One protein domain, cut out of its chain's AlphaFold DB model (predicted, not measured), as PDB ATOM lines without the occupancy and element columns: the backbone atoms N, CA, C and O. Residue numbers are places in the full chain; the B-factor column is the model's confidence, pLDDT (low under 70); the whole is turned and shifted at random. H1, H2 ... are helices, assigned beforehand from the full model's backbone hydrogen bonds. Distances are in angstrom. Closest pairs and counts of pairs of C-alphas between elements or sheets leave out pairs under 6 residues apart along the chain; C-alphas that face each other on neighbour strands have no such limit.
ATOM      1  N   ARG A 154     173.927 247.126 190.855       76.38
ATOM      2  CA  ARG A 154     174.054 245.757 191.388       76.38
ATOM      3  C   ARG A 154     175.454 245.450 191.910       76.38
ATOM      4  O   ARG A 154     175.592 244.708 192.875       76.38
ATOM      5  N   GLU A 155     176.479 246.003 191.273       81.81
ATOM      6  CA  GLU A 155     177.863 245.811 191.699       81.81
ATOM      7  C   GLU A 155     178.170 246.663 192.929       81.81
ATOM      8  O   GLU A 155     178.799 246.180 193.869       81.81
ATOM      9  N   TRP A 156     177.677 247.905 192.955       79.12
ATOM     10  CA  TRP A 156     177.866 248.802 194.090       79.12
ATOM     11  C   TRP A 156     177.130 248.328 195.349       79.12
ATOM     12  O   TRP A 156     177.750 248.212 196.405       79.12
ATOM     13  N   ALA A 157     175.846 247.981 195.228       77.81
ATOM     14  CA  ALA A 157     175.044 247.449 196.328       77.81
ATOM     15  C   ALA A 157     175.646 246.141 196.868       77.81
ATOM     16  O   ALA A 157     175.849 246.007 198.072       77.81
ATOM     17  N   GLY A 158     176.061 245.229 195.978       82.88
ATOM     18  CA  GLY A 158     176.731 243.992 196.383       82.88
ATOM     19  C   GLY A 158     178.096 244.212 197.046       82.88
ATOM     20  O   GLY A 158     178.518 243.393 197.860       82.88
ATOM     21  N   LYS A 159     178.798 245.307 196.725       80.56
ATOM     22  CA  LYS A 159     180.048 245.690 197.393       80.56
ATOM     23  C   LYS A 159     179.786 246.255 198.793       80.56
ATOM     24  O   LYS A 159     180.460 245.841 199.730       80.56
ATOM     25  N   ILE A 160     178.781 247.121 198.951       83.25
ATOM     26  CA  ILE A 160     178.377 247.663 200.260       83.25
ATOM     27  C   ILE A 160     177.893 246.560 201.206       83.25
ATOM     28  O   ILE A 160     178.277 246.564 202.369       83.25
ATOM     29  N   GLU A 161     177.122 245.582 200.732       78.88
ATOM     30  CA  GLU A 161     176.663 244.467 201.577       78.88
ATOM     31  C   GLU A 161     177.806 243.555 202.047       78.88
ATOM     32  O   GLU A 161     177.744 242.989 203.136       78.88
ATOM     33  N   ARG A 162     178.851 243.386 201.223       80.25
ATOM     34  CA  ARG A 162     179.980 242.490 201.525       80.25
ATOM     35  C   ARG A 162     181.065 243.139 202.363       80.25
ATOM     36  O   ARG A 162     181.681 242.458 203.176       80.25
ATOM     37  N   GLU A 163     181.358 244.405 202.097       78.88
ATOM     38  CA  GLU A 163     182.465 245.117 202.734       78.88
ATOM     39  C   GLU A 163     181.974 246.038 203.864       78.88
ATOM     40  O   GLU A 163     182.749 246.370 204.757       78.88
ATOM     41  N   GLY A 164     180.684 246.395 203.876       76.06
ATOM     42  CA  GLY A 164     180.066 247.208 204.917       76.06
ATOM     43  C   GLY A 164     180.741 248.566 205.100       76.06
ATOM     44  O   GLY A 164     181.386 249.105 204.200       76.06
ATOM     45  N   GLU A 165     180.604 249.108 206.306       73.94
ATOM     46  CA  GLU A 165     181.301 250.325 206.727       73.94
ATOM     47  C   GLU A 165     182.828 250.123 206.773       73.94
ATOM     48  O   GLU A 165     183.591 251.041 206.483       73.94
ATOM     49  N   ASP A 166     183.279 248.898 207.064       73.19
ATOM     50  CA  ASP A 166     184.696 248.542 207.191       73.19
ATOM     51  C   ASP A 166     185.462 248.615 205.863       73.19
ATOM     52  O   ASP A 166     186.637 248.982 205.845       73.19
ATOM     53  N   GLY A 167     184.801 248.324 204.740       73.12
ATOM     54  CA  GLY A 167     185.361 248.451 203.393       73.12
ATOM     55  C   GLY A 167     185.530 249.882 202.910       73.12
ATOM     56  O   GLY A 167     186.233 250.128 201.930       73.12
ATOM     57  N   PHE A 168     184.873 250.819 203.588       74.31
ATOM     58  CA  PHE A 168     184.895 252.238 203.273       74.31
ATOM     59  C   PHE A 168     185.662 253.047 204.319       74.31
ATOM     60  O   PHE A 168     185.534 254.263 204.347       74.31
ATOM     61  N   LYS A 169     186.476 252.418 205.175       77.38
ATOM     62  CA  LYS A 169     187.355 253.146 206.095       77.38
ATOM     63  C   LYS A 169     188.595 253.657 205.368       77.38
ATOM     64  O   LYS A 169     189.304 252.896 204.709       77.38
ATOM     65  N   ASP A 170     188.875 254.945 205.520       74.75
ATOM     66  CA  ASP A 170     190.133 255.535 205.074       74.75
ATOM     67  C   ASP A 170     191.301 254.983 205.912       74.75
ATOM     68  O   ASP A 170     191.108 254.424 206.995       74.75
ATOM     69  N   ASN A 171     192.546 255.193 205.466       74.50
ATOM     70  CA  ASN A 171     193.758 254.769 206.196       74.50
ATOM     71  C   ASN A 171     193.850 255.337 207.632       74.50
ATOM     72  O   ASN A 171     194.641 254.870 208.447       74.50
ATOM     73  N   ASN A 172     193.029 256.339 207.945       75.75
ATOM     74  CA  ASN A 172     192.902 256.985 209.245       75.75
ATOM     75  C   ASN A 172     191.859 256.303 210.158       75.75
ATOM     76  O   ASN A 172     191.589 256.805 211.247       75.75
ATOM     77  N   GLY A 173     191.241 255.203 209.714       75.19
ATOM     78  CA  GLY A 173     190.214 254.458 210.447       75.19
ATOM     79  C   GLY A 173     188.844 255.138 210.496       75.19
ATOM     80  O   GLY A 173     187.919 254.592 211.094       75.19
ATOM     81  N   GLN A 174     188.700 256.309 209.873       73.88
ATOM     82  CA  GLN A 174     187.417 256.991 209.741       73.88
ATOM     83  C   GLN A 174     186.644 256.416 208.564       73.88
ATOM     84  O   GLN A 174     187.225 256.133 207.517       73.88
ATOM     85  N   VAL A 175     185.333 256.269 208.737       72.81
ATOM     86  CA  VAL A 175     184.432 255.949 207.634       72.81
ATOM     87  C   VAL A 175     184.530 257.076 206.628       72.81
ATOM     88  O   VAL A 175     184.320 258.246 206.963       72.81
ATOM     89  N   ASN A 176     184.875 256.727 205.401       75.38
ATOM     90  CA  ASN A 176     184.934 257.683 204.328       75.38
ATOM     91  C   ASN A 176     183.545 258.316 204.182       75.38
ATOM     92  O   ASN A 176     182.522 257.625 204.175       75.38
ATOM     93  N   ARG A 177     183.510 259.648 204.071       69.31
ATOM     94  CA  ARG A 177     182.269 260.435 203.943       69.31
ATOM     95  C   ARG A 177     181.419 260.015 202.745       69.31
ATOM     96  O   ARG A 177     180.240 260.336 202.670       69.31
ATOM     97  N   ASP A 178     182.034 259.295 201.819       68.75
ATOM     98  CA  ASP A 178     181.416 258.688 200.664       68.75
ATOM     99  C   ASP A 178     180.576 257.438 200.982       68.75
ATOM    100  O   ASP A 178     179.875 256.942 200.101       68.75
ATOM    101  N   TYR A 179     180.585 256.901 202.198       74.62
ATOM    102  CA  TYR A 179     179.701 255.798 202.564       74.62
ATOM    103  C   TYR A 179     178.265 256.298 202.796       74.62
ATOM    104  O   TYR A 179     177.972 256.941 203.798       74.62
ATOM    105  N   LEU A 180     177.352 255.982 201.870       73.00
ATOM    106  CA  LEU A 180     175.924 256.328 201.980       73.00
ATOM    107  C   LEU A 180     175.073 255.216 202.632       73.00
ATOM    108  O   LEU A 180     173.855 255.356 202.729       73.00
ATOM    109  N   GLY A 181     175.690 254.121 203.089       76.56
ATOM    110  CA  GLY A 181     174.971 252.966 203.635       76.56
ATOM    111  C   GLY A 181     174.171 252.193 202.583       76.56
ATOM    112  O   GLY A 181     174.390 252.349 201.381       76.56
ATOM    113  N   ASN A 182     173.251 251.331 203.036       78.06
ATOM    114  CA  ASN A 182     172.353 250.598 202.142       78.06
ATOM    115  C   ASN A 182     171.417 251.595 201.433       78.06
ATOM    116  O   ASN A 182     170.553 252.188 202.083       78.06
ATOM    117  N   PRO A 183     171.518 251.760 200.107       71.44
ATOM    118  CA  PRO A 183     170.691 252.726 199.401       71.44
ATOM    119  C   PRO A 183     169.221 252.286 199.280       71.44
ATOM    120  O   PRO A 183     168.348 253.116 199.032       71.44
ATOM    121  N   PHE A 184     168.918 251.001 199.486       73.75
ATOM    122  CA  PHE A 184     167.549 250.498 199.573       73.75
ATOM    123  C   PHE A 184     166.940 250.645 200.963       73.75
ATOM    124  O   PHE A 184     165.747 250.387 201.102       73.75
ATOM    125  N   ALA A 185     167.684 251.134 201.961       77.56
ATOM    126  CA  ALA A 185     167.173 251.305 203.320       77.56
ATOM    127  C   ALA A 185     165.860 252.105 203.359       77.56
ATOM    128  O   ALA A 185     164.975 251.810 204.157       77.56
ATOM    129  N   TYR A 186     165.688 253.072 202.452       78.19
ATOM    130  CA  TYR A 186     164.446 253.834 202.346       78.19
ATOM    131  C   TYR A 186     163.257 252.999 201.838       78.19
ATOM    132  O   TYR A 186     162.135 253.148 202.315       78.19
ATOM    133  N   ILE A 187     163.482 252.110 200.870       77.19
ATOM    134  CA  ILE A 187     162.418 251.301 200.259       77.19
ATOM    135  C   ILE A 187     162.127 250.060 201.117       77.19
ATOM    136  O   ILE A 187     160.965 249.689 201.290       77.19
ATOM    137  N   GLU A 188     163.162 249.457 201.700       77.62
ATOM    138  CA  GLU A 188     163.075 248.327 202.630       77.62
ATOM    139  C   GLU A 188     162.479 248.736 203.974       77.62
ATOM    140  O   GLU A 188     161.629 248.030 204.510       77.62
ATOM    141  N   GLY A 189     162.851 249.916 204.477       81.62
ATOM    142  CA  GLY A 189     162.318 250.474 205.717       81.62
ATOM    143  C   GLY A 189     160.832 250.821 205.643       81.62
ATOM    144  O   GLY A 189     160.239 251.092 206.684       81.62
ATOM    145  N   ARG A 190     160.228 250.796 204.438       83.62
ATOM    146  CA  ARG A 190     158.795 251.031 204.190       83.62
ATOM    147  C   ARG A 190     158.252 252.147 205.108       83.62
ATOM    148  O   ARG A 190     157.339 251.890 205.890       83.62
ATOM    149  N   PRO A 191     158.767 253.388 205.026       78.75
ATOM    150  CA  PRO A 191     158.433 254.459 205.972       78.75
ATOM    151  C   PRO A 191     156.928 254.764 206.026       78.75
ATOM    152  O   PRO A 191     156.404 255.170 207.057       78.75
ATOM    153  N   ASN A 192     156.213 254.488 204.934       80.38
ATOM    154  CA  ASN A 192     154.764 254.657 204.843       80.38
ATOM    155  C   ASN A 192     153.951 253.548 205.546       80.38
ATOM    156  O   ASN A 192     152.734 253.668 205.645       80.38
ATOM    157  N   PHE A 193     154.593 252.475 206.022       83.31
ATOM    158  CA  PHE A 193     153.974 251.342 206.727       83.31
ATOM    159  C   PHE A 193     154.527 251.173 208.148       83.31
ATOM    160  O   PHE A 193     154.570 250.066 208.685       83.31
ATOM    161  N   VAL A 194     154.962 252.267 208.768       84.88
ATOM    162  CA  VAL A 194     155.364 252.257 210.174       84.88
ATOM    163  C   VAL A 194     154.139 252.021 211.057       84.88
ATOM    164  O   VAL A 194     153.120 252.703 210.929       84.88
ATOM    165  N   ASP A 195     154.239 251.067 211.988       88.50
ATOM    166  CA  ASP A 195     153.204 250.858 212.999       88.50
ATOM    167  C   ASP A 195     153.243 251.986 214.041       88.50
ATOM    168  O   ASP A 195     154.001 251.967 215.017       88.50
ATOM    169  N   ILE A 196     152.381 252.982 213.831       90.12
ATOM    170  CA  ILE A 196     152.236 254.168 214.686       90.12
ATOM    171  C   ILE A 196     151.851 253.776 216.121       90.12
ATOM    172  O   ILE A 196     152.202 254.470 217.076       90.12
ATOM    173  N   ARG A 197     151.136 252.657 216.314       91.88
ATOM    174  CA  ARG A 197     150.713 252.212 217.650       91.88
ATOM    175  C   ARG A 197     151.899 251.667 218.430       91.88
ATOM    176  O   ARG A 197     152.049 252.009 219.603       91.88
ATOM    177  N   LYS A 198     152.756 250.887 217.770       92.50
ATOM    178  CA  LYS A 198     153.993 250.370 218.361       92.50
ATOM    179  C   LYS A 198     154.940 251.508 218.744       92.50
ATOM    180  O   LYS A 198     155.346 251.576 219.899       92.50
ATOM    181  N   GLN A 199     155.196 252.453 217.835       91.94
ATOM    182  CA  GLN A 199     156.085 253.589 218.121       91.94
ATOM    183  C   GLN A 199     155.578 254.472 219.265       91.94
ATOM    184  O   GLN A 199     156.358 254.924 220.100       91.94
ATOM    185  N   ARG A 200     154.261 254.692 219.352       93.50
ATOM    186  CA  ARG A 200     153.677 255.465 220.455       93.50
ATOM    187  C   ARG A 200     153.835 254.756 221.802       93.50
ATOM    188  O   ARG A 200     154.053 255.426 222.811       93.50
ATOM    189  N   ASN A 201     153.736 253.429 221.827       94.25
ATOM    190  CA  ASN A 201     153.955 252.644 223.041       94.25
ATOM    191  C   ASN A 201     155.432 252.663 223.455       94.25
ATOM    192  O   ASN A 201     155.713 252.980 224.605       94.25
ATOM    193  N   GLU A 202     156.356 252.446 222.513       92.94
ATOM    194  CA  GLU A 202     157.809 252.527 222.743       92.94
ATOM    195  C   GLU A 202     158.223 253.908 223.281       92.94
ATOM    196  O   GLU A 202     158.960 254.006 224.261       92.94
ATOM    197  N   PHE A 203     157.685 254.993 222.712       94.06
ATOM    198  CA  PHE A 203     157.917 256.346 223.224       94.06
ATOM    199  C   PHE A 203     157.359 256.529 224.640       94.06
ATOM    200  O   PHE A 203     158.010 257.118 225.501       94.06
ATOM    201  N   THR A 204     156.162 256.004 224.909       94.00
ATOM    202  CA  THR A 204     155.535 256.094 226.236       94.00
ATOM    203  C   THR A 204     156.344 255.335 227.291       94.00
ATOM    204  O   THR A 204     156.482 255.808 228.417       94.00
ATOM    205  N   GLU A 205     156.881 254.167 226.943       93.56
ATOM    206  CA  GLU A 205     157.776 253.386 227.800       93.56
ATOM    207  C   GLU A 205     159.099 254.116 228.042       93.56
ATOM    208  O   GLU A 205     159.528 254.223 229.191       93.56
TER     209      GLU A 205
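This is residues 154 to 205 of the 215 residues of an uncharacterized protein of Podospora anserina (strain S / ATCC MYA-4624 / DSM 980 / FGSC 10383) (UniProt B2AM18). H1 and a long looped link, which swings out and folds back, make a small body; from it a bare arm, residues 185 to 205, sticks out, with the short H2 at its root and H3 at its far end. No helix packs on another. The printed part has 52 residues with three named helices, H1, H2, H3 in chain order, and no named strand; the class is all helix, though under half of the residues are in named elements. It is extended, radius of gyration of the C-alphas 15.9 A, spanning 44 by 27 by 16 A.

Start at H1, residues 154 to 163: it is apart from H2, residues 185 to 188, and from H3, residues 196 to 205. H2 and H3 are apart too. In H1 and H3 every O i to N i+4 pair is within hydrogen-bond range; H2 is too short for such a pair, and its one O i to N i+3 pair is not within range.

Find C-alpha 154 at (174.054, 245.757, 191.388); from there H1 runs 14.1 A to C-alpha 163. H3 runs 14.3 A to C-alpha 205 at (157.776, 253.386, 227.800).

The C-alphas farthest apart, Asn 171 and Arg 197, are 44.6 A apart. The printed part has no cut. H1 to H2 is a long link of 21 residues, H2 to H3 a short one. Look for pLDDT under 70 at residues 177 to 178.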